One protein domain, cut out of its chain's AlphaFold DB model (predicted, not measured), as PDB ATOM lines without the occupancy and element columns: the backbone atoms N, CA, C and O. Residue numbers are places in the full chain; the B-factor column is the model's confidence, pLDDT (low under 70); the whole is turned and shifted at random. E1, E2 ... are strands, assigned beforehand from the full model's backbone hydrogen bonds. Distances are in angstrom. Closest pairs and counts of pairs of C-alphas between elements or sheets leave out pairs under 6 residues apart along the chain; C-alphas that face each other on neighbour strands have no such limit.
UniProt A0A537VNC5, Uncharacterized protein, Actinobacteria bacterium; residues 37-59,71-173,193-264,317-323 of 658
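What this domain is: This is residues 37 to 59, 71 to 173, 193 to 264 and 317 to 323 of the 658 residues of an uncharacterized protein of Actinobacteria bacterium (UniProt A0A537VNC5). A long, twisted sheet runs the length of the domain: E1, E2, E4 and E5 make a thin ribbon-like arm at one end, and E3 and E11 join E1 and E2 in the thicker other end. A small sheet, E7, E8 and E13, lies partly face to face with the long sheet, and a third sheet, E10, E9 and E12, packs near E1, E3 and E11 at the thicker end. The 205 printed residues hold thirteen named strands, E1 to E13 in chain order, and no named helix: the class is all strand. The neighbour strands are antiparallel, and the large sheet is branched. The whole is loose, with a radius of gyration of the C-alphas of 24.1 A and spans of 88 by 33 by 28 A.

How they stand to each other: Begin with E2, residues 74 to 96. On one side of it find E1, residues 37 to 55, with N 38 and O 94 2.9 A apart. On the other side lie E3, residues 107 to 116, in a hairpin with E2 and with N 93 to O 113 at 2.9 A, and E4, residues 121 to 135, with N 81 to O 128 at 2.8 A. E11, residues 234 to 240, pairs with E3, N 110 to O 237 at 2.9 A. E5, residues 143 to 150, forms a hairpin with E4, N 127 to O 149 at 2.8 A; E6, residues 154 to 156, pairs with E4 too, N 156 to O 121 at 2.9 A. The second sheet runs E7, residues 166 to 170, E8, residues 193 to 197, and E13, residues 259 to 264, with N 166 to O 195 at 2.8 A and N 194 to O 262 at 2.8 A. It makes a sandwich, two sheets face to face, with the large one: the facing parts are 9.9 A centre to centre. The third runs E10, residues 226 to 228, E9, residues 209 to 216, and E12, residues 248 to 257, with N 211 to O 226 at 2.9 A and N 214 to O 251 at 2.8 A.

Where its parts are: Find C-alpha 37 at (-38.245, 31.053, 20.498); E1 runs 56.4 A from there. E2 spans 67.0 A, E4 42.8 A and E3 29.7 A. E12, 26.2 A, bends by 51 degrees at residue 254 and runs on into E13, which ends at C-alpha 264, (-19.921, 29.993, 56.990).

The domain as a whole: The C-alphas of Ala 71 and Thr 103, the two farthest apart, are 87.9 A apart. Residues 60 to 70, 174 to 192 and 265 to 316 are not printed; the C-alpha gaps are 14.1 A, 17.9 A and 8.8 A. The link from E8 to E9 is long. Mean pLDDT of the printed part is 74.8; 62 residues are under 70, among them 197 to 209 and 317 to 323.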
ATOM      1  N   THR A  37     -38.802  30.912  19.151       93.94
ATOM      2  CA  THR A  37     -38.245  31.053  20.498       93.94
ATOM      3  C   THR A  37     -37.312  32.255  20.539       93.94
ATOM      4  O   THR A  37     -36.357  32.324  19.767       93.94
ATOM      5  N   ILE A  38     -37.580  33.184  21.453       93.69
ATOM      6  CA  ILE A  38     -36.709  34.323  21.742       93.69
ATOM      7  C   ILE A  38     -36.111  34.166  23.132       93.69
ATOM      8  O   ILE A  38     -36.841  33.969  24.100       93.69
ATOM      9  N   THR A  39     -34.788  34.275  23.230       92.19
ATOM     10  CA  THR A  39     -34.049  34.079  24.483       92.19
ATOM     11  C   THR A  39     -33.439  35.392  24.944       92.19
ATOM     12  O   THR A  39     -32.792  36.092  24.163       92.19
ATOM     13  N   LYS A  40     -33.627  35.723  26.221       89.12
ATOM     14  CA  LYS A  40     -32.951  36.836  26.886       89.12
ATOM     15  C   LYS A  40     -32.084  36.313  28.019       89.12
ATOM     16  O   LYS A  40     -32.571  35.572  28.867       89.12
ATOM     17  N   HIS A  41     -30.836  36.766  28.037       85.31
ATOM     18  CA  HIS A  41     -29.954  36.586  29.177       85.31
ATOM     19  C   HIS A  41     -30.291  37.618  30.255       85.31
ATOM     20  O   HIS A  41     -30.561  38.781  29.935       85.31
ATOM     21  N   SER A  42     -30.312  37.217  31.520       77.75
ATOM     22  CA  SER A  42     -30.550  38.105  32.655       77.75
ATOM     23  C   SER A  42     -29.715  37.678  33.853       77.75
ATOM     24  O   SER A  42     -29.712  36.515  34.242       77.75
ATOM     25  N   ASP A  43     -29.048  38.652  34.459       74.38
ATOM     26  CA  ASP A  43     -28.309  38.478  35.701       74.38
ATOM     27  C   ASP A  43     -29.245  38.764  36.879       74.38
ATOM     28  O   ASP A  43     -29.587  39.913  37.166       74.38
ATOM     29  N   LEU A  44     -29.697  37.708  37.551       70.75
ATOM     30  CA  LEU A  44     -30.579  37.790  38.719       70.75
ATOM     31  C   LEU A  44     -29.755  37.656  39.994       70.75
ATOM     32  O   LEU A  44     -28.840  36.851  40.043       70.75
ATOM     33  N   GLY A  45     -30.039  38.390  41.065       68.06
ATOM     34  CA  GLY A  45     -29.154  38.304  42.224       68.06
ATOM     35  C   GLY A  45     -29.585  39.086  43.446       68.06
ATOM     36  O   GLY A  45     -30.458  39.947  43.380       68.06
ATOM     37  N   PHE A  46     -28.936  38.800  44.571       68.38
ATOM     38  CA  PHE A  46     -29.154  39.495  45.833       68.38
ATOM     39  C   PHE A  46     -27.826  39.894  46.470       68.38
ATOM     40  O   PHE A  46     -26.773  39.324  46.196       68.38
ATOM     41  N   THR A  47     -27.869  40.890  47.349       68.19
ATOM     42  CA  THR A  47     -26.735  41.250  48.201       68.19
ATOM     43  C   THR A  47     -27.218  41.333  49.635       68.19
ATOM     44  O   THR A  47     -28.126  42.101  49.936       68.19
ATOM     45  N   THR A  48     -26.601  40.560  50.525       69.12
ATOM     46  CA  THR A  48     -26.889  40.588  51.960       69.12
ATOM     47  C   THR A  48     -25.737  41.203  52.741       69.12
ATOM     48  O   THR A  48     -24.575  41.087  52.347       69.12
ATOM     49  N   LYS A  49     -26.070  41.889  53.836       73.31
ATOM     50  CA  LYS A  49     -25.126  42.531  54.753       73.31
ATOM     51  C   LYS A  49     -25.454  42.092  56.171       73.31
ATOM     52  O   LYS A  49     -26.547  42.354  56.654       73.31
ATOM     53  N   ILE A  50     -24.502  41.450  56.830       74.25
ATOM     54  CA  ILE A  50     -24.658  40.891  58.166       74.25
ATOM     55  C   ILE A  50     -23.737  41.672  59.100       74.25
ATOM     56  O   ILE A  50     -22.516  41.635  58.908       74.25
ATOM     57  N   PRO A  51     -24.279  42.394  60.094       75.25
ATOM     58  CA  PRO A  51     -23.451  42.945  61.150       75.25
ATOM     59  C   PRO A  51     -22.873  41.782  61.955       75.25
ATOM     60  O   PRO A  51     -23.595  40.885  62.386       75.25
ATOM     61  N   VAL A  52     -21.563  41.795  62.141       73.19
ATOM     62  CA  VAL A  52     -20.827  40.729  62.815       73.19
ATOM     63  C   VAL A  52     -19.986  41.356  63.913       73.19
ATOM     64  O   VAL A  52     -19.254  42.320  63.688       73.19
ATOM     65  N   SER A  53     -20.132  40.833  65.125       77.69
ATOM     66  CA  SER A  53     -19.357  41.266  66.276       77.69
ATOM     67  C   SER A  53     -18.979  40.044  67.088       77.69
ATOM     68  O   SER A  53     -19.846  39.251  67.447       77.69
ATOM     69  N   ILE A  54     -17.695  39.904  67.372       75.31
ATOM     70  CA  ILE A  54     -17.140  38.795  68.141       75.31
ATOM     71  C   ILE A  54     -16.187  39.392  69.155       75.31
ATOM     72  O   ILE A  54     -15.464  40.334  68.849       75.31
ATOM     73  N   ASP A  55     -16.158  38.812  70.339       75.00
ATOM     74  CA  ASP A  55     -15.103  39.024  71.313       75.00
ATOM     75  C   ASP A  55     -14.727  37.638  71.824       75.00
ATOM     76  O   ASP A  55     -15.565  36.945  72.407       75.00
ATOM     77  N   THR A  56     -13.502  37.191  71.541       69.44
ATOM     78  CA  THR A  56     -13.033  35.883  72.018       69.44
ATOM     79  C   THR A  56     -12.883  35.857  73.540       69.44
ATOM     80  O   THR A  56     -12.716  34.785  74.121       69.44
ATOM     81  N   GLY A  57     -12.944  37.024  74.193       62.97
ATOM     82  CA  GLY A  57     -12.652  37.198  75.602       62.97
ATOM     83  C   GLY A  57     -11.193  36.877  75.921       62.97
ATOM     84  O   GLY A  57     -10.444  36.320  75.117       62.97
ATOM     85  N   ILE A  58     -10.779  37.211  77.140       56.44
ATOM     86  CA  ILE A  58      -9.508  36.741  77.696       56.44
ATOM     87  C   ILE A  58      -9.787  35.359  78.303       56.44
ATOM     88  O   ILE A  58     -10.015  35.223  79.505       56.44
ATOM     89  N   GLY A  59      -9.897  34.332  77.460       50.28
ATOM     90  CA  GLY A  59     -10.003  32.951  77.934       50.28
ATOM     91  C   GLY A  59      -8.697  32.528  78.611       50.28
ATOM     92  O   GLY A  59      -7.630  32.821  78.089       50.28
ATOM     93  N   ALA A  71       3.524  35.495  78.993       47.59
ATOM     94  CA  ALA A  71       3.470  36.921  78.640       47.59
ATOM     95  C   ALA A  71       2.692  37.222  77.350       47.59
ATOM     96  O   ALA A  71       2.927  38.250  76.727       47.59
ATOM     97  N   PHE A  72       1.769  36.346  76.945       50.47
ATOM     98  CA  PHE A  72       0.870  36.627  75.826       50.47
ATOM     99  C   PHE A  72      -0.531  36.086  76.128       50.47
ATOM    100  O   PHE A  72      -0.882  34.978  75.733       50.47
ATOM    101  N   HIS A  73      -1.344  36.865  76.847       56.72
ATOM    102  CA  HIS A  73      -2.796  36.661  76.831       56.72
ATOM    103  C   HIS A  73      -3.371  37.587  75.770       56.72
ATOM    104  O   HIS A  73      -3.348  38.798  75.951       56.72
ATOM    105  N   GLY A  74      -3.817  37.032  74.647       58.56
ATOM    106  CA  GLY A  74      -4.433  37.787  73.562       58.56
ATOM    107  C   GLY A  74      -5.946  37.597  73.562       58.56
ATOM    108  O   GLY A  74      -6.404  36.463  73.475       58.56
ATOM    109  N   ALA A  75      -6.718  38.677  73.621       64.94
ATOM    110  CA  ALA A  75      -8.122  38.675  73.218       64.94
ATOM    111  C   ALA A  75      -8.259  39.391  71.875       64.94
ATOM    112  O   ALA A  75      -7.652  40.441  71.654       64.94
ATOM    113  N   ILE A  76      -9.061  38.819  70.982       71.56
ATOM    114  CA  ILE A  76      -9.383  39.416  69.693       71.56
ATOM    115  C   ILE A  76     -10.859  39.777  69.724       71.56
ATOM    116  O   ILE A  76     -11.726  38.917  69.881       71.56
ATOM    117  N   ALA A  77     -11.136  41.063  69.558       74.00
ATOM    118  CA  ALA A  77     -12.480  41.557  69.332       74.00
ATOM    119  C   ALA A  77     -12.587  42.054  67.894       74.00
ATOM    120  O   ALA A  77     -11.751  42.820  67.426       74.00
ATOM    121  N   TYR A  78     -13.620  41.634  67.183       79.94
ATOM    122  CA  TYR A  78     -13.914  42.102  65.839       79.94
ATOM    123  C   TYR A  78     -15.302  42.730  65.814       79.94
ATOM    124  O   TYR A  78     -16.246  42.169  66.367       79.94
ATOM    125  N   SER A  79     -15.435  43.877  65.151       80.69
ATOM    126  CA  SER A  79     -16.727  44.502  64.881       80.69
ATOM    127  C   SER A  79     -16.757  45.015  63.449       80.69
ATOM    128  O   SER A  79     -15.909  45.804  63.040       80.69
ATOM    129  N   GLY A  80     -17.727  44.560  62.663       81.19
ATOM    130  CA  GLY A  80     -17.804  44.920  61.257       81.19
ATOM    131  C   GLY A  80     -19.050  44.411  60.557       81.19
ATOM    132  O   GLY A  80     -20.053  44.059  61.172       81.19
ATOM    133  N   THR A  81     -18.995  44.393  59.230       79.00
ATOM    134  CA  THR A  81     -20.070  43.930  58.353       79.00
ATOM    135  C   THR A  81     -19.531  42.928  57.343       79.00
ATOM    136  O   THR A  81     -18.622  43.238  56.569       79.00
ATOM    137  N   LEU A  82     -20.129  41.738  57.315       76.44
ATOM    138  CA  LEU A  82     -19.954  40.760  56.249       76.44
ATOM    139  C   LEU A  82     -20.975  41.051  55.146       76.44
ATOM    140  O   LEU A  82     -22.174  41.065  55.392       76.44
ATOM    141  N   THR A  83     -20.513  41.273  53.925       76.38
ATOM    142  CA  THR A  83     -21.338  41.434  52.727       76.38
ATOM    143  C   THR A  83     -21.161  40.214  51.834       76.38
ATOM    144  O   THR A  83     -20.031  39.886  51.477       76.38
ATOM    145  N   ALA A  84     -22.260  39.571  51.445       76.12
ATOM    146  CA  ALA A  84     -22.265  38.515  50.439       76.12
ATOM    147  C   ALA A  84     -23.163  38.931  49.267       76.12
ATOM    148  O   ALA A  84     -24.341  39.227  49.464       76.12
ATOM    149  N   GLY A  85     -22.600  38.990  48.061       75.75
ATOM    150  CA  GLY A  85     -23.316  39.287  46.821       75.75
ATOM    151  C   GLY A  85     -23.379  38.054  45.930       75.75
ATOM    152  O   GLY A  85     -22.348  37.434  45.686       75.75
ATOM    153  N   VAL A  86     -24.567  37.712  45.440       75.69
ATOM    154  CA  VAL A  86     -24.805  36.605  44.510       75.69
ATOM    155  C   VAL A  86     -25.442  37.156  43.244       75.69
ATOM    156  O   VAL A  86     -26.446  37.860  43.323       75.69
ATOM    157  N   THR A  87     -24.892  36.784  42.096       75.56
ATOM    158  CA  THR A  87     -25.454  36.997  40.760       75.56
ATOM    159  C   THR A  87     -25.632  35.636  40.100       75.56
ATOM    160  O   THR A  87     -24.803  34.751  40.272       75.56
ATOM    161  N   LEU A  88     -26.717  35.456  39.369       75.56
ATOM    162  CA  LEU A  88     -27.166  34.230  38.738       75.56
ATOM    163  C   LEU A  88     -27.409  34.573  37.272       75.56
ATOM    164  O   LEU A  88     -28.426  35.186  36.954       75.56
ATOM    165  N   GLY A  89     -26.473  34.209  36.400       76.69
ATOM    166  CA  GLY A  89     -26.677  34.339  34.959       76.69
ATOM    167  C   GLY A  89     -27.695  33.301  34.500       76.69
ATOM    168  O   GLY A  89     -27.515  32.105  34.754       76.69
ATOM    169  N   THR A  90     -28.789  33.740  33.884       80.75
ATOM    170  CA  THR A  90     -29.872  32.854  33.441       80.75
ATOM    171  C   THR A  90     -30.371  33.250  32.062       80.75
ATOM    172  O   THR A  90     -30.413  34.426  31.705       80.75
ATOM    173  N   ASP A  91     -30.792  32.256  31.291       87.88
ATOM    174  CA  ASP A  91     -31.487  32.454  30.031       87.88
ATOM    175  C   ASP A  91     -32.974  32.172  30.225       87.88
ATOM    176  O   ASP A  91     -33.376  31.096  30.680       87.88
ATOM    177  N   VAL A  92     -33.803  33.146  29.856       88.25
ATOM    178  CA  VAL A  92     -35.256  32.994  29.814       88.25
ATOM    179  C   VAL A  92     -35.701  33.047  28.368       88.25
ATOM    180  O   VAL A  92     -35.423  34.025  27.668       88.25
ATOM    181  N   ALA A  93     -36.391  32.001  27.916       92.38
ATOM    182  CA  ALA A  93     -36.861  31.919  26.542       92.38
ATOM    183  C   ALA A  93     -38.386  31.891  26.457       92.38
ATOM    184  O   ALA A  93     -39.028  31.024  27.051       92.38
ATOM    185  N   LEU A  94     -38.946  32.821  25.685       93.69
ATOM    186  CA  LEU A  94     -40.358  32.871  25.321       93.69
ATOM    187  C   LEU A  94     -40.554  32.149  23.990       93.69
ATOM    188  O   LEU A  94     -39.896  32.479  23.007       93.69
ATOM    189  N   THR A  95     -41.498  31.214  23.948       95.06
ATOM    190  CA  THR A  95     -41.878  30.476  22.743       95.06
ATOM    191  C   THR A  95     -43.356  30.673  22.424       95.06
ATOM    192  O   THR A  95     -44.201  30.567  23.314       95.06
ATOM    193  N   TYR A  96     -43.668  30.948  21.157       94.62
ATOM    194  CA  TYR A  96     -45.033  31.100  20.637       94.62
ATOM    195  C   TYR A  96     -45.077  30.781  19.134       94.62
ATOM    196  O   TYR A  96     -44.042  30.787  18.469       94.62
ATOM    197  N   ASP A  97     -46.261  30.511  18.583       94.31
ATOM    198  CA  ASP A  97     -46.459  30.411  17.133       94.31
ATOM    199  C   ASP A  97     -46.983  31.756  16.590       94.31
ATOM    200  O   ASP A  97     -48.067  32.199  16.985       94.31
ATOM    201  N   PRO A  98     -46.254  32.455  15.701       93.38
ATOM    202  CA  PRO A  98     -46.737  33.727  15.178       93.38
ATOM    203  C   PRO A  98     -47.909  33.577  14.187       93.38
ATOM    204  O   PRO A  98     -48.565  34.571  13.862       93.38
ATOM    205  N   ALA A  99     -48.257  32.354  13.759       91.06
ATOM    206  CA  ALA A  99     -49.471  32.089  12.993       91.06
ATOM    207  C   ALA A  99     -50.732  32.366  13.828       91.06
ATOM    208  O   ALA A  99     -51.695  32.934  13.300       91.06
ATOM    209  N   ASP A 100     -50.695  32.055  15.127       91.94
ATOM    210  CA  ASP A 100     -51.817  32.251  16.051       91.94
ATOM    211  C   ASP A 100     -52.158  33.741  16.226       91.94
ATOM    212  O   ASP A 100     -53.331  34.103  16.359       91.94
ATOM    213  N   LEU A 101     -51.169  34.638  16.083       92.75
ATOM    214  CA  LEU A 101     -51.358  36.098  16.123       92.75
ATOM    215  C   LEU A 101     -52.277  36.637  15.011       92.75
ATOM    216  O   LEU A 101     -52.748  37.770  15.103       92.75
ATOM    217  N   ASN A 102     -52.537  35.856  13.958       91.88
ATOM    218  CA  ASN A 102     -53.375  36.263  12.822       91.88
ATOM    219  C   ASN A 102     -54.866  36.013  13.041       91.88
ATOM    220  O   ASN A 102     -55.683  36.399  12.204       91.88
ATOM    221  N   THR A 103     -55.226  35.351  14.138       91.25
ATOM    222  CA  THR A 103     -56.614  35.031  14.467       91.25
ATOM    223  C   THR A 103     -57.086  35.936  15.602       91.25
ATOM    224  O   THR A 103     -56.626  35.769  16.726       91.25
ATOM    225  N   PRO A 104     -57.957  36.936  15.352       91.56
ATOM    226  CA  PRO A 104     -58.397  37.864  16.395       91.56
ATOM    227  C   PRO A 104     -59.247  37.175  17.467       91.56
ATOM    228  O   PRO A 104     -60.153  36.410  17.135       91.56
ATOM    229  N   ASN A 105     -59.030  37.523  18.738       91.69
ATOM    230  CA  ASN A 105     -59.745  36.962  19.894       91.69
ATOM    231  C   ASN A 105     -59.657  35.427  19.997       91.69
ATOM    232  O   ASN A 105     -60.618  34.769  20.403       91.69
ATOM    233  N   ALA A 106     -58.521  34.856  19.611       92.31
ATOM    234  CA  ALA A 106     -58.277  33.423  19.595       92.31
ATOM    235  C   ALA A 106     -57.220  33.017  20.638       92.31
ATOM    236  O   ALA A 106     -56.460  33.869  21.108       92.31
ATOM    237  N   PRO A 107     -57.161  31.728  21.017       92.25
ATOM    238  CA  PRO A 107     -56.106  31.200  21.874       92.25
ATOM    239  C   PRO A 107     -54.709  31.407  21.272       92.25
ATOM    240  O   PRO A 107     -54.474  31.048  20.125       92.25
ATOM    241  N   LEU A 108     -53.782  31.921  22.076       92.69
ATOM    242  CA  LEU A 108     -52.354  32.028  21.795       92.69
ATOM    243  C   LEU A 108     -51.598  31.224  22.862       92.69
ATOM    244  O   LEU A 108     -51.404  31.721  23.979       92.69
ATOM    245  N   PRO A 109     -51.219  29.970  22.573       92.69
ATOM    246  CA  PRO A 109     -50.344  29.193  23.435       92.69
ATOM    247  C   PRO A 109     -48.972  29.860  23.539       92.69
ATOM    248  O   PRO A 109     -48.327  30.163  22.537       92.69
ATOM    249  N   VAL A 110     -48.526  30.071  24.771       92.31
ATOM    250  CA  VAL A 110     -47.223  30.645  25.091       92.31
ATOM    251  C   VAL A 110     -46.506  29.707  26.045       92.31
ATOM    252  O   VAL A 110     -47.124  29.148  26.952       92.31
ATOM    253  N   SER A 111     -45.201  29.546  25.850       91.88
ATOM    254  CA  SER A 111     -44.346  28.765  26.736       91.88
ATOM    255  C   SER A 111     -43.121  29.563  27.159       91.88
ATOM    256  O   SER A 111     -42.481  30.198  26.323       91.88
ATOM    257  N   ILE A 112     -42.797  29.546  28.451       90.62
ATOM    258  CA  ILE A 112     -41.619  30.209  29.013       90.62
ATOM    259  C   ILE A 112     -40.711  29.157  29.638       90.62
ATOM    260  O   ILE A 112     -41.124  28.392  30.511       90.62
ATOM    261  N   THR A 113     -39.459  29.138  29.196       90.25
ATOM    262  CA  THR A 113     -38.414  28.265  29.741       90.25
ATOM    263  C   THR A 113     -37.401  29.087  30.519       90.25
ATOM    264  O   THR A 113     -37.088  30.214  30.136       90.25
ATOM    265  N   TYR A 114     -36.896  28.511  31.606       85.69
ATOM    266  CA  TYR A 114     -35.871  29.103  32.459       85.69
ATOM    267  C   TYR A 114     -34.664  28.168  32.523       85.69
ATOM    268  O   TYR A 114     -34.813  26.985  32.828       85.69
ATOM    269  N   THR A 115     -33.473  28.683  32.221       87.50
ATOM    270  CA  THR A 115     -32.237  27.891  32.154       87.50
ATOM    271  C   THR A 115     -31.093  28.639  32.843       87.50
ATOM    272  O   THR A 115     -30.610  29.630  32.295       87.50
ATOM    273  N   PRO A 116     -30.622  28.204  34.025       83.94
ATOM    274  CA  PRO A 116     -29.390  28.724  34.611       83.94
ATOM    275  C   PRO A 116     -28.203  28.542  33.659       83.94
ATOM    276  O   PRO A 116     -27.977  27.450  33.134       83.94
ATOM    277  N   THR A 117     -27.423  29.596  33.438       83.19
ATOM    278  CA  THR A 117     -26.265  29.550  32.545       83.19
ATOM    279  C   THR A 117     -25.097  28.852  33.256       83.19
ATOM    280  O   THR A 117     -24.688  29.294  34.334       83.19
ATOM    281  N   PRO A 118     -24.514  27.778  32.687       80.88
ATOM    282  CA  PRO A 118     -23.406  27.068  33.321       80.88
ATOM    283  C   PRO A 118     -22.208  27.982  33.603       80.88
ATOM    284  O   PRO A 118     -21.658  28.584  32.682       80.88
ATOM    285  N   GLY A 119     -21.801  28.092  34.872       77.88
ATOM    286  CA  GLY A 119     -20.713  28.986  35.294       77.88
ATOM    287  C   GLY A 119     -21.000  30.487  35.126       77.88
ATOM    288  O   GLY A 119     -20.089  31.291  35.304       77.88
ATOM    289  N   GLY A 120     -22.235  30.865  34.776       76.44
ATOM    290  CA  GLY A 120     -22.661  32.256  34.605       76.44
ATOM    291  C   GLY A 120     -23.045  32.943  35.915       76.44
ATOM    292  O   GLY A 120     -23.171  34.161  35.955       76.44
ATOM    293  N   SER A 121     -23.216  32.188  37.002       81.75
ATOM    294  CA  SER A 121     -23.469  32.754  38.325       81.75
ATOM    295  C   SER A 121     -22.162  33.131  39.009       81.75
ATOM    296  O   SER A 121     -21.185  32.396  38.902       81.75
ATOM    297  N   THR A 122     -22.141  34.219  39.775       79.88
ATOM    298  CA  THR A 122     -20.980  34.649  40.561       79.88
ATOM    299  C   THR A 122     -21.354  34.925  42.006       79.88
ATOM    300  O   THR A 122     -22.376  35.554  42.268       79.88
ATOM    301  N   VAL A 123     -20.505  34.524  42.951       78.25
ATOM    302  CA  VAL A 123     -20.605  34.950  44.355       78.25
ATOM    303  C   VAL A 123     -19.395  35.786  44.750       78.25
ATOM    304  O   VAL A 123     -18.268  35.494  44.353       78.25
ATOM    305  N   THR A 124     -19.638  36.812  45.555       78.50
ATOM    306  CA  THR A 124     -18.622  37.670  46.160       78.50
ATOM    307  C   THR A 124     -18.856  37.762  47.661       78.50
ATOM    308  O   THR A 124     -19.989  37.869  48.125       78.50
ATOM    309  N   TYR A 125     -17.770  37.758  48.422       78.62
ATOM    310  CA  TYR A 125     -17.751  38.040  49.856       78.62
ATOM    311  C   TYR A 125     -16.835  39.221  50.119       78.62
ATOM    312  O   TYR A 125     -15.743  39.303  49.549       78.62
ATOM    313  N   SER A 126     -17.253  40.101  51.018       80.12
ATOM    314  CA  SER A 126     -16.409  41.141  51.582       80.12
ATOM    315  C   SER A 126     -16.707  41.297  53.063       80.12
ATOM    316  O   SER A 126     -17.856  41.456  53.450       80.12
ATOM    317  N   LEU A 127     -15.674  41.264  53.887       80.75
ATOM    318  CA  LEU A 127     -15.740  41.548  55.305       80.75
ATOM    319  C   LEU A 127     -15.016  42.865  55.555       80.75
ATOM    320  O   LEU A 127     -13.839  42.980  55.226       80.75
ATOM    321  N   LYS A 128     -15.734  43.848  56.095       83.81
ATOM    322  CA  LYS A 128     -15.185  45.165  56.424       83.81
ATOM    323  C   LYS A 128     -15.474  45.511  57.866       83.81
ATOM    324  O   LYS A 128     -16.637  45.480  58.271       83.81
ATOM    325  N   GLY A 129     -14.455  45.881  58.617       82.25
ATOM    326  CA  GLY A 129     -14.621  46.264  60.009       82.25
ATOM    327  C   GLY A 129     -13.304  46.539  60.692       82.25
ATOM    328  O   GLY A 129     -12.263  46.652  60.051       82.25
ATOM    329  N   ASP A 130     -13.369  46.609  62.008       82.19
ATOM    330  CA  ASP A 130     -12.226  46.861  62.860       82.19
ATOM    331  C   ASP A 130     -11.932  45.618  63.700       82.19
ATOM    332  O   ASP A 130     -12.819  45.048  64.344       82.19
ATOM    333  N   MET A 131     -10.668  45.198  63.692       76.69
ATOM    334  CA  MET A 131     -10.148  44.132  64.538       76.69
ATOM    335  C   MET A 131      -9.295  44.751  65.637       76.69
ATOM    336  O   MET A 131      -8.356  45.499  65.370       76.69
ATOM    337  N   THR A 132      -9.653  44.465  66.877       75.75
ATOM    338  CA  THR A 132      -8.987  44.939  68.081       75.75
ATOM    339  C   THR A 132      -8.252  43.783  68.727       75.75
ATOM    340  O   THR A 132      -8.856  42.774  69.084       75.75
ATOM    341  N   PHE A 133      -6.950  43.958  68.898       71.31
ATOM    342  CA  PHE A 133      -6.069  42.998  69.538       71.31
ATOM    343  C   PHE A 133      -5.704  43.509  70.921       71.31
ATOM    344  O   PHE A 133      -5.159  44.603  71.072       71.31
ATOM    345  N   ASN A 134      -6.010  42.723  71.941       69.25
ATOM    346  CA  ASN A 134      -5.698  43.046  73.319       69.25
ATOM    347  C   ASN A 134      -4.709  42.020  73.866       69.25
ATOM    348  O   ASN A 134      -5.118  40.909  74.183       69.25
ATOM    349  N   PHE A 135      -3.430  42.388  73.954       65.25
ATOM    350  CA  PHE A 135      -2.390  41.533  74.519       65.25
ATOM    351  C   PHE A 135      -2.000  42.001  75.927       65.25
ATOM    352  O   PHE A 135      -1.636  43.160  76.121       65.25
ATOM    353  N   ASP A 136      -2.018  41.107  76.913       57.22
ATOM    354  CA  ASP A 136      -1.473  41.397  78.241       57.22
ATOM    355  C   ASP A 136       0.050  41.570  78.167       57.22
ATOM    356  O   ASP A 136       0.759  40.712  77.647       57.22
ATOM    357  N   GLY A 137       0.565  42.670  78.726       54.78
ATOM    358  CA  GLY A 137       2.007  42.932  78.828       54.78
ATOM    359  C   GLY A 137       2.638  43.675  77.643       54.78
ATOM    360  O   GLY A 137       3.826  43.988  77.698       54.78
ATOM    361  N   CYS A 138       1.873  44.022  76.604       54.66
ATOM    362  CA  CYS A 138       2.351  44.885  75.519       54.66
ATOM    363  C   CYS A 138       2.272  46.383  75.904       54.66
ATOM    364  O   CYS A 138       1.416  46.820  76.678       54.66
ATOM    365  N   SER A 139       3.121  47.219  75.302       56.38
ATOM    366  CA  SER A 139       2.933  48.676  75.305       56.38
ATOM    367  C   SER A 139       2.104  49.090  74.085       56.38
ATOM    368  O   SER A 139       2.603  48.997  72.966       56.38
ATOM    369  N   GLY A 140       0.873  49.569  74.289       59.50
ATOM    370  CA  GLY A 140       0.013  50.078  73.209       59.50
ATOM    371  C   GLY A 140      -1.231  49.246  72.875       59.50
ATOM    372  O   GLY A 140      -1.930  49.622  71.941       59.50
ATOM    373  N   CYS A 141      -1.542  48.182  73.629       61.31
ATOM    374  CA  CYS A 141      -2.820  47.473  73.491       61.31
ATOM    375  C   CYS A 141      -3.907  48.050  74.430       61.31
ATOM    376  O   CYS A 141      -3.570  48.585  75.494       61.31
ATOM    377  N   PRO A 142      -5.204  47.940  74.072       65.00
ATOM    378  CA  PRO A 142      -5.718  47.312  72.852       65.00
ATOM    379  C   PRO A 142      -5.386  48.115  71.581       65.00
ATOM    380  O   PRO A 142      -5.547  49.333  71.551       65.00
ATOM    381  N   GLU A 143      -4.916  47.429  70.537       71.25
ATOM    382  CA  GLU A 143      -4.604  48.014  69.231       71.25
ATOM    383  C   GLU A 143      -5.713  47.657  68.240       71.25
ATOM    384  O   GLU A 143      -5.993  46.482  68.008       71.25
ATOM    385  N   THR A 144      -6.338  48.667  67.639       75.38
ATOM    386  CA  THR A 144      -7.394  48.478  66.639       75.38
ATOM    387  C   THR A 144      -6.858  48.748  65.238       75.38
ATOM    388  O   THR A 144      -6.256  49.793  64.977       75.38
ATOM    389  N   ARG A 145      -7.098  47.817  64.315       75.75
ATOM    390  CA  ARG A 145      -6.743  47.921  62.899       75.75
ATOM    391  C   ARG A 145      -7.965  47.655  62.032       75.75
ATOM    392  O   ARG A 145      -8.726  46.731  62.300       75.75
ATOM    393  N   SER A 146      -8.107  48.430  60.960       78.25
ATOM    394  CA  SER A 146      -9.101  48.147  59.928       78.25
ATOM    395  C   SER A 146      -8.760  46.827  59.241       78.25
ATOM    396  O   SER A 146      -7.635  46.644  58.767       78.25
ATOM    397  N   PHE A 147      -9.737  45.938  59.151       75.69
ATOM    398  CA  PHE A 147      -9.659  44.679  58.435       75.69
ATOM    399  C   PHE A 147     -10.672  44.692  57.291       75.69
ATOM    400  O   PHE A 147     -11.881  44.587  57.506       75.69
ATOM    401  N   ASP A 148     -10.150  44.819  56.073       76.88
ATOM    402  CA  ASP A 148     -10.909  44.701  54.834       76.88
ATOM    403  C   ASP A 148     -10.443  43.440  54.102       76.88
ATOM    404  O   ASP A 148      -9.376  43.415  53.490       76.88
ATOM    405  N   ALA A 149     -11.256  42.392  54.150       72.94
ATOM    406  CA  ALA A 149     -11.066  41.196  53.344       72.94
ATOM    407  C   ALA A 149     -12.130  41.151  52.247       72.94
ATOM    408  O   ALA A 149     -13.308  41.432  52.472       72.94
ATOM    409  N   SER A 150     -11.738  40.780  51.037       72.38
ATOM    410  CA  SER A 150     -12.671  40.482  49.957       72.38
ATOM    411  C   SER A 150     -12.201  39.267  49.179       72.38
ATOM    412  O   SER A 150     -11.032  38.885  49.238       72.38
ATOM    413  N   SER A 151     -13.141  38.652  48.476       69.69
ATOM    414  CA  SER A 151     -12.896  37.490  47.631       69.69
ATOM    415  C   SER A 151     -13.024  37.824  46.161       69.69
ATOM    416  O   SER A 151     -13.817  38.685  45.769       69.69
ATOM    417  N   ALA A 152     -12.238  37.124  45.343       66.44
ATOM    418  CA  ALA A 152     -12.473  37.097  43.910       66.44
ATOM    419  C   ALA A 152     -13.837  36.436  43.627       66.44
ATOM    420  O   ALA A 152     -14.234  35.535  44.372       66.44
ATOM    421  N   PRO A 153     -14.552  36.855  42.568       69.44
ATOM    422  CA  PRO A 153     -15.797  36.211  42.183       69.44
ATOM    423  C   PRO A 153     -15.562  34.728  41.905       69.44
ATOM    424  O   PRO A 153     -14.701  34.378  41.098       69.44
ATOM    425  N   ASN A 154     -16.345  33.863  42.539       74.44
ATOM    426  CA  ASN A 154     -16.357  32.444  42.199       74.44
ATOM    427  C   ASN A 154     -17.539  32.154  41.286       74.44
ATOM    428  O   ASN A 154     -18.680  32.460  41.642       74.44
ATOM    429  N   SER A 155     -17.256  31.565  40.125       78.25
ATOM    430  CA  SER A 155     -18.278  31.156  39.169       78.25
ATOM    431  C   SER A 155     -18.922  29.835  39.579       78.25
ATOM    432  O   SER A 155     -18.212  28.898  39.951       78.25
ATOM    433  N   PHE A 156     -20.239  29.721  39.448       76.75
ATOM    434  CA  PHE A 156     -20.967  28.485  39.719       76.75
ATOM    435  C   PHE A 156     -22.212  28.357  38.830       76.75
ATOM    436  O   PHE A 156     -22.560  29.272  38.087       76.75
ATOM    437  N   THR A 157     -22.880  27.208  38.905       78.00
ATOM    438  CA  THR A 157     -24.214  27.001  38.325       78.00
ATOM    439  C   THR A 157     -25.208  26.906  39.470       78.00
ATOM    440  O   THR A 157     -24.965  26.173  40.429       78.00
ATOM    441  N   ALA A 158     -26.295  27.672  39.404       75.50
ATOM    442  CA  ALA A 158     -27.313  27.662  40.448       75.50
ATOM    443  C   ALA A 158     -27.977  26.273  40.534       75.50
ATOM    444  O   ALA A 158     -28.413  25.784  39.490       75.50
ATOM    445  N   PRO A 159     -28.052  25.646  41.722       74.69
ATOM    446  CA  PRO A 159     -28.732  24.365  41.874       74.69
ATOM    447  C   PRO A 159     -30.252  24.561  41.780       74.69
ATOM    448  O   PRO A 159     -30.787  25.512  42.352       74.69
ATOM    449  N   MET A 160     -30.937  23.658  41.080       75.94
ATOM    450  CA  MET A 160     -32.401  23.517  41.086       75.94
ATOM    451  C   MET A 160     -32.814  22.263  41.872       75.94
ATOM    452  O   MET A 160     -31.957  21.572  42.411       75.94
ATOM    453  N   ASP A 161     -34.105  21.950  41.961       68.31
ATOM    454  CA  ASP A 161     -34.652  20.995  42.937       68.31
ATOM    455  C   ASP A 161     -34.010  19.608  42.985       68.31
ATOM    456  O   ASP A 161     -33.858  18.995  44.044       68.31
ATOM    457  N   SER A 162     -33.620  19.095  41.821       65.94
ATOM    458  CA  SER A 162     -32.969  17.792  41.690       65.94
ATOM    459  C   SER A 162     -31.461  17.820  41.950       65.94
ATOM    460  O   SER A 162     -30.827  16.762  41.969       65.94
ATOM    461  N   ASP A 163     -30.875  19.004  42.101       73.44
ATOM    462  CA  ASP A 163     -29.437  19.183  42.207       73.44
ATOM    463  C   ASP A 163     -28.972  19.065  43.658       73.44
ATOM    464  O   ASP A 163     -29.641  19.450  44.617       73.44
ATOM    465  N   SER A 164     -27.772  18.520  43.839       79.62
ATOM    466  CA  SER A 164     -27.149  18.513  45.161       79.62
ATOM    467  C   SER A 164     -26.774  19.939  45.580       79.62
ATOM    468  O   SER A 164     -26.394  20.737  44.718       79.62
ATOM    469  N   PRO A 165     -26.807  20.259  46.888       80.56
ATOM    470  CA  PRO A 165     -26.286  21.523  47.385       80.56
ATOM    471  C   PRO A 165     -24.872  21.798  46.874       80.56
ATOM    472  O   PRO A 165     -24.014  20.912  46.893       80.56
ATOM    473  N   ILE A 166     -24.625  23.034  46.453       80.94
ATOM    474  CA  ILE A 166     -23.306  23.495  46.033       80.94
ATOM    475  C   ILE A 166     -22.701  24.370  47.123       80.94
ATOM    476  O   ILE A 166     -23.306  25.349  47.552       80.94
ATOM    477  N   THR A 167     -21.492  24.025  47.559       82.94
ATOM    478  CA  THR A 167     -20.699  24.847  48.476       82.94
ATOM    479  C   THR A 167     -19.641  25.590  47.681       82.94
ATOM    480  O   THR A 167     -18.784  24.988  47.038       82.94
ATOM    481  N   ILE A 168     -19.709  26.913  47.732       81.50
ATOM    482  CA  ILE A 168     -18.831  27.809  46.999       81.50
ATOM    483  C   ILE A 168     -17.842  28.410  48.002       81.50
ATOM    484  O   ILE A 168     -18.276  29.136  48.901       81.50
ATOM    485  N   PRO A 169     -16.537  28.106  47.904       79.69
ATOM    486  CA  PRO A 169     -15.544  28.635  48.828       79.69
ATOM    487  C   PRO A 169     -15.223  30.092  48.489       79.69
ATOM    488  O   PRO A 169     -14.902  30.418  47.352       79.69
ATOM    489  N   GLY A 170     -15.256  30.978  49.474       71.38
ATOM    490  CA  GLY A 170     -14.617  32.284  49.399       71.38
ATOM    491  C   GLY A 170     -13.139  32.182  49.774       71.38
ATOM    492  O   GLY A 170     -12.736  31.356  50.589       71.38
ATOM    493  N   SER A 171     -12.317  33.031  49.172       68.31
ATOM    494  CA  SER A 171     -10.901  33.186  49.517       68.31
ATOM    495  C   SER A 171     -10.603  34.664  49.711       68.31
ATOM    496  O   SER A 171     -11.268  35.489  49.101       68.31
ATOM    497  N   SER A 172      -9.636  35.030  50.545       73.69
ATOM    498  CA  SER A 172      -9.250  36.432  50.725       73.69
ATOM    499  C   SER A 172      -7.738  36.603  50.766       73.69
ATOM    500  O   SER A 172      -6.993  35.675  51.094       73.69
ATOM    501  N   SER A 173      -7.273  37.805  50.430       66.88
ATOM    502  CA  SER A 173      -5.914  38.233  50.752       66.88
ATOM    503  C   SER A 173      -5.819  38.474  52.258       66.88
ATOM    504  O   SER A 173      -6.608  39.245  52.800       66.88
ATOM    505  N   LEU A 193     -20.308  29.813  50.920       79.62
ATOM    506  CA  LEU A 193     -21.760  29.883  50.761       79.62
ATOM    507  C   LEU A 193     -22.219  28.535  50.253       79.62
ATOM    508  O   LEU A 193     -21.742  28.079  49.218       79.62
ATOM    509  N   THR A 194     -23.155  27.927  50.957       80.44
ATOM    510  CA  THR A 194     -23.864  26.766  50.454       80.44
ATOM    511  C   THR A 194     -25.209  27.220  49.918       80.44
ATOM    512  O   THR A 194     -25.998  27.845  50.626       80.44
ATOM    513  N   LEU A 195     -25.450  26.907  48.650       77.25
ATOM    514  CA  LEU A 195     -26.743  27.037  48.004       77.25
ATOM    515  C   LEU A 195     -27.327  25.635  47.887       77.25
ATOM    516  O   LEU A 195     -26.739  24.771  47.241       77.25
ATOM    517  N   ALA A 196     -28.457  25.402  48.537       71.94
ATOM    518  CA  ALA A 196     -29.198  24.152  48.461       71.94
ATOM    519  C   ALA A 196     -30.596  24.405  47.885       71.94
ATOM    520  O   ALA A 196     -31.136  25.497  48.092       71.94
ATOM    521  N   PRO A 197     -31.217  23.411  47.232       66.94
ATOM    522  CA  PRO A 197     -32.654  23.445  46.998       66.94
ATOM    523  C   PRO A 197     -33.436  23.613  48.304       66.94
ATOM    524  O   PRO A 197     -32.973  23.211  49.380       66.94
ATOM    525  N   ALA A 198     -34.621  24.216  48.235       58.62
ATOM    526  CA  ALA A 198     -35.481  24.359  49.402       58.62
ATOM    527  C   ALA A 198     -35.937  22.972  49.927       58.62
ATOM    528  O   ALA A 198     -36.313  22.106  49.139       58.62
ATOM    529  N   PRO A 199     -35.938  22.713  51.252       51.47
ATOM    530  CA  PRO A 199     -36.389  21.430  51.789       51.47
ATOM    531  C   PRO A 199     -37.872  21.145  51.476       51.47
ATOM    532  O   PRO A 199     -38.710  22.038  51.647       51.47
ATOM    533  N   PRO A 200     -38.246  19.895  51.135       44.34
ATOM    534  CA  PRO A 200     -39.643  19.524  50.923       44.34
ATOM    535  C   PRO A 200     -40.505  19.771  52.173       44.34
ATOM    536  O   PRO A 200     -40.166  19.319  53.267       44.34
ATOM    537  N   GLY A 201     -41.658  20.431  52.012       42.53
ATOM    538  CA  GLY A 201     -42.693  20.534  53.055       42.53
ATOM    539  C   GLY A 201     -42.781  21.858  53.823       42.53
ATOM    540  O   GLY A 201     -43.657  21.978  54.678       42.53
ATOM    541  N   LEU A 202     -41.952  22.863  53.515       42.31
ATOM    542  CA  LEU A 202     -42.132  24.223  54.052       42.31
ATOM    543  C   LEU A 202     -43.260  24.984  53.315       42.31
ATOM    544  O   LEU A 202     -43.972  25.766  53.940       42.31
ATOM    545  N   VAL A 203     -43.465  24.669  52.025       40.50
ATOM    546  CA  VAL A 203     -44.640  24.942  51.167       40.50
ATOM    547  C   VAL A 203     -44.640  23.874  50.043       40.50
ATOM    548  O   VAL A 203     -43.565  23.589  49.515       40.50
ATOM    549  N   PRO A 204     -45.761  23.223  49.669       37.38
ATOM    550  CA  PRO A 204     -45.766  22.223  48.591       37.38
ATOM    551  C   PRO A 204     -45.555  22.876  47.211       37.38
ATOM    552  O   PRO A 204     -46.359  23.725  46.839       37.38
ATOM    553  N   GLY A 205     -44.529  22.451  46.458       47.22
ATOM    554  CA  GLY A 205     -44.282  22.862  45.061       47.22
ATOM    555  C   GLY A 205     -43.029  23.710  44.802       47.22
ATOM    556  O   GLY A 205     -42.696  23.887  43.646       47.22
ATOM    557  N   LEU A 206     -42.315  24.184  45.836       47.97
ATOM    558  CA  LEU A 206     -41.345  25.288  45.702       47.97
ATOM    559  C   LEU A 206     -39.911  24.931  45.281       47.97
ATOM    560  O   LEU A 206     -38.945  25.292  45.958       47.97
ATOM    561  N   GLY A 207     -39.775  24.222  44.169       50.09
ATOM    562  CA  GLY A 207     -38.550  23.526  43.825       50.09
ATOM    563  C   GLY A 207     -37.422  24.284  43.123       50.09
ATOM    564  O   GLY A 207     -36.327  23.762  42.903       50.09
ATOM    565  N   GLY A 208     -37.643  25.525  42.700       62.19
ATOM    566  CA  GLY A 208     -36.625  26.189  41.885       62.19
ATOM    567  C   GLY A 208     -36.813  27.679  41.675       62.19
ATOM    568  O   GLY A 208     -36.660  28.459  42.614       62.19
ATOM    569  N   ALA A 209     -37.012  28.111  40.432       68.81
ATOM    570  CA  ALA A 209     -37.176  29.529  40.101       68.81
ATOM    571  C   ALA A 209     -38.659  29.900  40.054       68.81
ATOM    572  O   ALA A 209     -39.471  29.080  39.636       68.81
ATOM    573  N   ALA A 210     -39.016  31.136  40.416       70.56
ATOM    574  CA  ALA A 210     -40.376  31.633  40.249       70.56
ATOM    575  C   ALA A 210     -40.450  33.069  39.718       70.56
ATOM    576  O   ALA A 210     -39.539  33.858  39.936       70.56
ATOM    577  N   ALA A 211     -41.530  33.430  39.023       72.31
ATOM    578  CA  ALA A 211     -41.745  34.785  38.501       72.31
ATOM    579  C   ALA A 211     -43.235  35.147  38.432       72.31
ATOM    580  O   ALA A 211     -44.055  34.290  38.106       72.31
ATOM    581  N   LEU A 212     -43.607  36.414  38.654       73.44
ATOM    582  CA  LEU A 212     -44.944  36.882  38.262       73.44
ATOM    583  C   LEU A 212     -44.919  37.304  36.798       73.44
ATOM    584  O   LEU A 212     -43.941  37.883  36.326       73.44
ATOM    585  N   VAL A 213     -46.016  37.038  36.098       77.12
ATOM    586  CA  VAL A 213     -46.177  37.407  34.692       77.12
ATOM    587  C   VAL A 213     -47.174  38.543  34.596       77.12
ATOM    588  O   VAL A 213     -48.317  38.426  35.033       77.12
ATOM    589  N   GLN A 214     -46.757  39.627  33.961       81.44
ATOM    590  CA  GLN A 214     -47.634  40.701  33.539       81.44
ATOM    591  C   GLN A 214     -47.716  40.706  32.014       81.44
ATOM    592  O   GLN A 214     -46.706  40.663  31.317       81.44
ATOM    593  N   VAL A 215     -48.937  40.772  31.491       84.94
ATOM    594  CA  VAL A 215     -49.201  40.759  30.051       84.94
ATOM    595  C   VAL A 215     -49.895  42.054  29.652       84.94
ATOM    596  O   VAL A 215     -50.805  42.528  30.329       84.94
ATOM    597  N   THR A 216     -49.463  42.629  28.536       87.56
ATOM    598  CA  THR A 216     -50.067  43.801  27.897       87.56
ATOM    599  C   THR A 216     -50.376  43.492  26.434       87.56
ATOM    600  O   THR A 216     -49.708  42.668  25.812       87.56
ATOM    601  N   GLY A 217     -51.418  44.121  25.886       85.06
ATOM    602  CA  GLY A 217     -51.844  43.910  24.494       85.06
ATOM    603  C   GLY A 217     -52.652  42.627  24.253       85.06
ATOM    604  O   GLY A 217     -53.307  42.516  23.225       85.06
ATOM    605  N   ALA A 218     -52.681  41.698  25.208       85.44
ATOM    606  CA  ALA A 218     -53.523  40.503  25.205       85.44
ATOM    607  C   ALA A 218     -54.341  40.409  26.503       85.44
ATOM    608  O   ALA A 218     -54.112  41.147  27.461       85.44
ATOM    609  N   SER A 219     -55.313  39.498  26.523       77.50
ATOM    610  CA  SER A 219     -56.098  39.160  27.719       77.50
ATOM    611  C   SER A 219     -56.089  37.650  27.937       77.50
ATOM    612  O   SER A 219     -55.690  36.920  27.043       77.50
ATOM    613  N   GLY A 220     -56.532  37.158  29.091       66.31
ATOM    614  CA  GLY A 220     -56.518  35.719  29.374       66.31
ATOM    615  C   GLY A 220     -55.204  35.224  29.989       66.31
ATOM    616  O   GLY A 220     -54.197  35.920  29.975       66.31
ATOM    617  N   ALA A 221     -55.285  34.018  30.557       58.34
ATOM    618  CA  ALA A 221     -54.395  33.394  31.544       58.34
ATOM    619  C   ALA A 221     -54.393  34.053  32.951       58.34
ATOM    620  O   ALA A 221     -53.907  35.170  33.121       58.34
ATOM    621  N   PRO A 222     -54.898  33.365  33.998       57.50
ATOM    622  CA  PRO A 222     -54.676  33.751  35.388       57.50
ATOM    623  C   PRO A 222     -53.278  33.289  35.813       57.50
ATOM    624  O   PRO A 222     -53.133  32.210  36.381       57.50
ATOM    625  N   VAL A 223     -52.230  34.052  35.506       52.75
ATOM    626  CA  VAL A 223     -50.871  33.639  35.889       52.75
ATOM    627  C   VAL A 223     -50.511  34.228  37.257       52.75
ATOM    628  O   VAL A 223     -50.014  35.343  37.381       52.75
ATOM    629  N   LEU A 224     -50.841  33.447  38.291       62.12
ATOM    630  CA  LEU A 224     -50.160  33.410  39.598       62.12
ATOM    631  C   LEU A 224     -48.724  32.844  39.385       62.12
ATOM    632  O   LEU A 224     -48.443  32.449  38.255       62.12
ATOM    633  N   PRO A 225     -47.786  32.856  40.360       64.12
ATOM    634  CA  PRO A 225     -46.351  32.740  40.063       64.12
ATOM    635  C   PRO A 225     -46.027  31.534  39.166       64.12
ATOM    636  O   PRO A 225     -46.449  30.417  39.456       64.12
ATOM    637  N   LEU A 226     -45.311  31.780  38.062       72.06
ATOM    638  CA  LEU A 226     -44.675  30.716  37.289       72.06
ATOM    639  C   LEU A 226     -43.597  30.093  38.147       72.06
ATOM    640  O   LEU A 226     -42.899  30.824  38.839       72.06
ATOM    641  N   GLU A 227     -43.457  28.780  38.058       75.31
ATOM    642  CA  GLU A 227     -42.528  27.999  38.862       75.31
ATOM    643  C   GLU A 227     -41.774  27.012  37.977       75.31
ATOM    644  O   GLU A 227     -42.364  26.380  37.103       75.31
ATOM    645  N   TRP A 228     -40.468  26.882  38.171       78.94
ATOM    646  CA  TRP A 228     -39.622  25.945  37.442       78.94
ATOM    647  C   TRP A 228     -38.859  25.062  38.422       78.94
ATOM    648  O   TRP A 228     -37.959  25.551  39.096       78.94
ATOM    649  N   ASP A 229     -39.165  23.764  38.425       74.88
ATOM    650  CA  ASP A 229     -38.518  22.772  39.302       74.88
ATOM    651  C   ASP A 229     -37.199  22.228  38.727       74.88
ATOM    652  O   ASP A 229     -36.410  21.581  39.407       74.88
ATOM    653  N   SER A 230     -36.946  22.445  37.435       77.12
ATOM    654  CA  SER A 230     -35.732  21.969  36.770       77.12
ATOM    655  C   SER A 230     -35.323  22.875  35.618       77.12
ATOM    656  O   SER A 230     -36.146  23.563  35.008       77.12
ATOM    657  N   SER A 231     -34.026  22.861  35.313       83.50
ATOM    658  CA  SER A 231     -33.453  23.660  34.234       83.50
ATOM    659  C   SER A 231     -34.054  23.251  32.891       83.50
ATOM    660  O   SER A 231     -34.074  22.072  32.541       83.50
ATOM    661  N   GLY A 232     -34.509  24.233  32.116       83.06
ATOM    662  CA  GLY A 232     -35.137  24.014  30.815       83.06
ATOM    663  C   GLY A 232     -36.588  23.527  30.887       83.06
ATOM    664  O   GLY A 232     -37.186  23.284  29.838       83.06
ATOM    665  N   ALA A 233     -37.180  23.405  32.083       84.12
ATOM    666  CA  ALA A 233     -38.609  23.147  32.212       84.12
ATOM    667  C   ALA A 233     -39.415  24.274  31.548       84.12
ATOM    668  O   ALA A 233     -39.064  25.454  31.621       84.12
ATOM    669  N   ALA A 234     -40.502  23.901  30.882       87.50
ATOM    670  CA  ALA A 234     -41.347  24.817  30.136       87.50
ATOM    671  C   ALA A 234     -42.654  25.047  30.895       87.50
ATOM    672  O   ALA A 234     -43.399  24.098  31.142       87.50
ATOM    673  N   GLN A 235     -42.950  26.302  31.227       86.62
ATOM    674  CA  GLN A 235     -44.237  26.690  31.787       86.62
ATOM    675  C   GLN A 235     -45.127  27.258  30.695       86.62
ATOM    676  O   GLN A 235     -44.776  28.244  30.046       86.62
ATOM    677  N   SER A 236     -46.280  26.624  30.491       87.88
ATOM    678  CA  SER A 236     -47.169  26.928  29.374       87.88
ATOM    679  C   SER A 236     -48.511  27.458  29.855       87.88
ATOM    680  O   SER A 236     -49.137  26.895  30.751       87.88
ATOM    681  N   PHE A 237     -48.983  28.520  29.215       86.88
ATOM    682  CA  PHE A 237     -50.301  29.102  29.441       86.88
ATOM    683  C   PHE A 237     -50.861  29.650  28.129       86.88
ATOM    684  O   PHE A 237     -50.161  29.771  27.126       86.88
ATOM    685  N   THR A 238     -52.155  29.952  28.116       88.50
ATOM    686  CA  THR A 238     -52.847  30.407  26.909       88.50
ATOM    687  C   THR A 238     -53.355  31.823  27.099       88.50
ATOM    688  O   THR A 238     -54.212  32.076  27.947       88.50
ATOM    689  N   LEU A 239     -52.834  32.732  26.282       90.56
ATOM    690  CA  LEU A 239     -53.355  34.083  26.135       90.56
ATOM    691  C   LEU A 239     -54.492  34.097  25.109       90.56
ATOM    692  O   LEU A 239     -54.706  33.143  24.369       90.56
ATOM    693  N   THR A 240     -55.206  35.207  25.047       91.25
ATOM    694  CA  THR A 240     -56.180  35.539  24.012       91.25
ATOM    695  C   THR A 240     -55.606  36.687  23.197       91.25
ATOM    696  O   THR A 240     -55.329  37.762  23.742       91.25
ATOM    697  N   THR A 241     -55.430  36.466  21.896       92.00
ATOM    698  CA  THR A 241     -54.939  37.485  20.962       92.00
ATOM    699  C   THR A 241     -55.841  38.726  20.951       92.00
ATOM    700  O   THR A 241     -57.055  38.626  21.170       92.00
ATOM    701  N   PRO A 242     -55.288  39.921  20.684       87.50
ATOM    702  CA  PRO A 242     -56.084  41.137  20.605       87.50
ATOM    703  C   PRO A 242     -57.083  41.104  19.444       87.50
ATOM    704  O   PRO A 242     -56.872  40.461  18.415       87.50
ATOM    705  N   ALA A 243     -58.159  41.882  19.575       86.81
ATOM    706  CA  ALA A 243     -59.164  42.050  18.523       86.81
ATOM    707  C   ALA A 243     -58.615  42.718  17.243       86.81
ATOM    708  O   ALA A 243     -59.238  42.635  16.188       86.81
ATOM    709  N   SER A 244     -57.466  43.393  17.337       87.12
ATOM    710  CA  SER A 244     -56.760  44.014  16.214       87.12
ATOM    711  C   SER A 244     -55.248  43.844  16.394       87.12
ATOM    712  O   SER A 244     -54.812  43.827  17.547       87.12
ATOM    713  N   PRO A 245     -54.445  43.757  15.316       85.75
ATOM    714  CA  PRO A 245     -52.994  43.629  15.431       85.75
ATOM    715  C   PRO A 245     -52.387  44.773  16.252       85.75
ATOM    716  O   PRO A 245     -52.469  45.939  15.869       85.75
ATOM    717  N   GLN A 246     -51.796  44.438  17.397       90.88
ATOM    718  CA  GLN A 246     -51.136  45.355  18.331       90.88
ATOM    719  C   GLN A 246     -49.942  44.622  18.960       90.88
ATOM    720  O   GLN A 246     -49.975  43.390  19.031       90.88
ATOM    721  N   PRO A 247     -48.896  45.335  19.411       90.69
ATOM    722  CA  PRO A 247     -47.769  44.706  20.090       90.69
ATOM    723  C   PRO A 247     -48.189  43.958  21.352       90.69
ATOM    724  O   PRO A 247     -49.051  44.437  22.093       90.69
ATOM    725  N   LEU A 248     -47.529  42.832  21.632       91.56
ATOM    726  CA  LEU A 248     -47.681  42.125  22.904       91.56
ATOM    727  C   LEU A 248     -46.447  42.347  23.769       91.56
ATOM    728  O   LEU A 248     -45.319  42.169  23.309       91.56
ATOM    729  N   GLY A 249     -46.670  42.720  25.026       90.06
ATOM    730  CA  GLY A 249     -45.621  42.804  26.038       90.06
ATOM    731  C   GLY A 249     -45.850  41.750  27.111       90.06
ATOM    732  O   GLY A 249     -46.908  41.756  27.740       90.06
ATOM    733  N   ILE A 250     -44.874  40.868  27.319       88.31
ATOM    734  CA  ILE A 250     -44.863  39.875  28.397       88.31
ATOM    735  C   ILE A 250     -43.698  40.212  29.312       88.31
ATOM    736  O   ILE A 250     -42.546  40.159  28.904       88.31
ATOM    737  N   SER A 251     -44.012  40.569  30.542       85.88
ATOM    738  CA  SER A 251     -43.071  41.080  31.523       85.88
ATOM    739  C   SER A 251     -43.005  40.118  32.699       85.88
ATOM    740  O   SER A 251     -44.044  39.737  33.241       85.88
ATOM    741  N   LEU A 252     -41.804  39.685  33.070       80.19
ATOM    742  CA  LEU A 252     -41.570  38.810  34.214       80.19
ATOM    743  C   LEU A 252     -40.950  39.608  35.351       80.19
ATOM    744  O   LEU A 252     -39.877  40.182  35.173       80.19
ATOM    745  N   GLY A 253     -41.582  39.615  36.521       70.56
ATOM    746  CA  GLY A 253     -41.030  40.307  37.680       70.56
ATOM    747  C   GLY A 253     -41.710  39.946  39.001       70.56
ATOM    748  O   GLY A 253     -42.851  39.510  39.006       70.56
ATOM    749  N   PRO A 254     -41.035  40.141  40.139       62.97
ATOM    750  CA  PRO A 254     -39.623  39.809  40.277       62.97
ATOM    751  C   PRO A 254     -39.390  38.316  39.966       62.97
ATOM    752  O   PRO A 254     -40.181  37.475  40.390       62.97
ATOM    753  N   VAL A 255     -38.319  37.982  39.236       61.84
ATOM    754  CA  VAL A 255     -37.868  36.583  39.115       61.84
ATOM    755  C   VAL A 255     -37.033  36.245  40.349       61.84
ATOM    756  O   VAL A 255     -36.062  36.939  40.651       61.84
ATOM    757  N   VAL A 256     -37.418  35.203  41.073       60.78
ATOM    758  CA  VAL A 256     -36.801  34.764  42.325       60.78
ATOM    759  C   VAL A 256     -36.264  33.344  42.200       60.78
ATOM    760  O   VAL A 256     -36.779  32.543  41.423       60.78
ATOM    761  N   HIS A 257     -35.231  33.028  42.979       56.12
ATOM    762  CA  HIS A 257     -34.655  31.688  43.076       56.12
ATOM    763  C   HIS A 257     -34.755  31.213  44.531       56.12
ATOM    764  O   HIS A 257     -34.326  31.926  45.443       56.12
ATOM    765  N   TRP A 258     -35.325  30.030  44.764       63.19
ATOM    766  CA  TRP A 258     -35.533  29.480  46.105       63.19
ATOM    767  C   TRP A 258     -34.329  28.641  46.550       63.19
ATOM    768  O   TRP A 258     -34.340  27.418  46.502       63.19
ATOM    769  N   VAL A 259     -33.267  29.316  46.997       59.44
ATOM    770  CA  VAL A 259     -32.072  28.674  47.565       59.44
ATOM    771  C   VAL A 259     -32.130  28.694  49.089       59.44
ATOM    772  O   VAL A 259     -32.087  29.760  49.710       59.44
ATOM    773  N   ALA A 260     -32.166  27.515  49.712       65.06
ATOM    774  CA  ALA A 260     -31.766  27.356  51.103       65.06
ATOM    775  C   ALA A 260     -30.290  27.759  51.199       65.06
ATOM    776  O   ALA A 260     -29.380  27.013  50.839       65.06
ATOM    777  N   THR A 261     -30.084  29.008  51.602       70.69
ATOM    778  CA  THR A 261     -28.787  29.663  51.556       70.69
ATOM    779  C   THR A 261     -28.208  29.696  52.959       70.69
ATOM    780  O   THR A 261     -28.764  30.339  53.855       70.69
ATOM    781  N   SER A 262     -27.078  29.029  53.157       74.88
ATOM    782  CA  SER A 262     -26.300  29.124  54.390       74.88
ATOM    783  C   SER A 262     -24.899  29.621  54.101       74.88
ATOM    784  O   SER A 262     -24.333  29.391  53.034       74.88
ATOM    785  N   GLY A 263     -24.352  30.356  55.056       80.06
ATOM    786  CA  GLY A 263     -22.993  30.857  54.995       80.06
ATOM    787  C   GLY A 263     -22.200  30.338  56.179       80.06
ATOM    788  O   GLY A 263     -22.733  30.179  57.272       80.06
ATOM    789  N   HIS A 264     -20.916  30.136  55.945       83.19
ATOM    790  CA  HIS A 264     -19.921  29.993  56.990       83.19
ATOM    791  C   HIS A 264     -18.806  30.997  56.702       83.19
ATOM    792  O   HIS A 264     -18.390  31.157  55.553       83.19
ATOM    793  N   GLY A 317     -27.876  30.002  58.556       69.38
ATOM    794  CA  GLY A 317     -28.692  30.401  57.416       69.38
ATOM    795  C   GLY A 317     -28.602  31.909  57.196       69.38
ATOM    796  O   GLY A 317     -28.703  32.680  58.148       69.38
ATOM    797  N   LEU A 318     -28.511  32.339  55.938       61.69
ATOM    798  CA  LEU A 318     -28.641  33.753  55.559       61.69
ATOM    799  C   LEU A 318     -30.105  34.246  55.608       61.69
ATOM    800  O   LEU A 318     -30.411  35.338  55.136       61.69
ATOM    801  N   GLY A 319     -30.988  33.449  56.227       51.56
ATOM    802  CA  GLY A 319     -32.433  33.641  56.310       51.56
ATOM    803  C   GLY A 319     -33.152  33.351  54.986       51.56
ATOM    804  O   GLY A 319     -32.511  33.185  53.949       51.56
ATOM    805  N   PRO A 320     -34.499  33.302  54.982       47.22
ATOM    806  CA  PRO A 320     -35.235  33.598  53.761       47.22
ATOM    807  C   PRO A 320     -34.866  35.031  53.359       47.22
ATOM    808  O   PRO A 320     -34.914  35.938  54.189       47.22
ATOM    809  N   VAL A 321     -34.514  35.255  52.097       46.22
ATOM    810  CA  VAL A 321     -34.053  36.548  51.549       46.22
ATOM    811  C   VAL A 321     -35.169  37.634  51.557       46.22
ATOM    812  O   VAL A 321     -35.077  38.653  50.884       46.22
ATOM    813  N   TYR A 322     -36.243  37.451  52.334       49.47
ATOM    814  CA  TYR A 322     -37.495  38.208  52.288       49.47
ATOM    815  C   TYR A 322     -37.882  38.738  53.676       49.47
ATOM    816  O   TYR A 322     -38.730  38.158  54.353       49.47
ATOM    817  N   GLN A 323     -37.259  39.825  54.132       41.88
ATOM    818  CA  GLN A 323     -37.624  40.452  55.417       41.88
ATOM    819  C   GLN A 323     -37.917  41.960  55.325       41.88
ATOM    820  O   GLN A 323     -38.395  42.512  56.306       41.88
TER     821      GLN A 323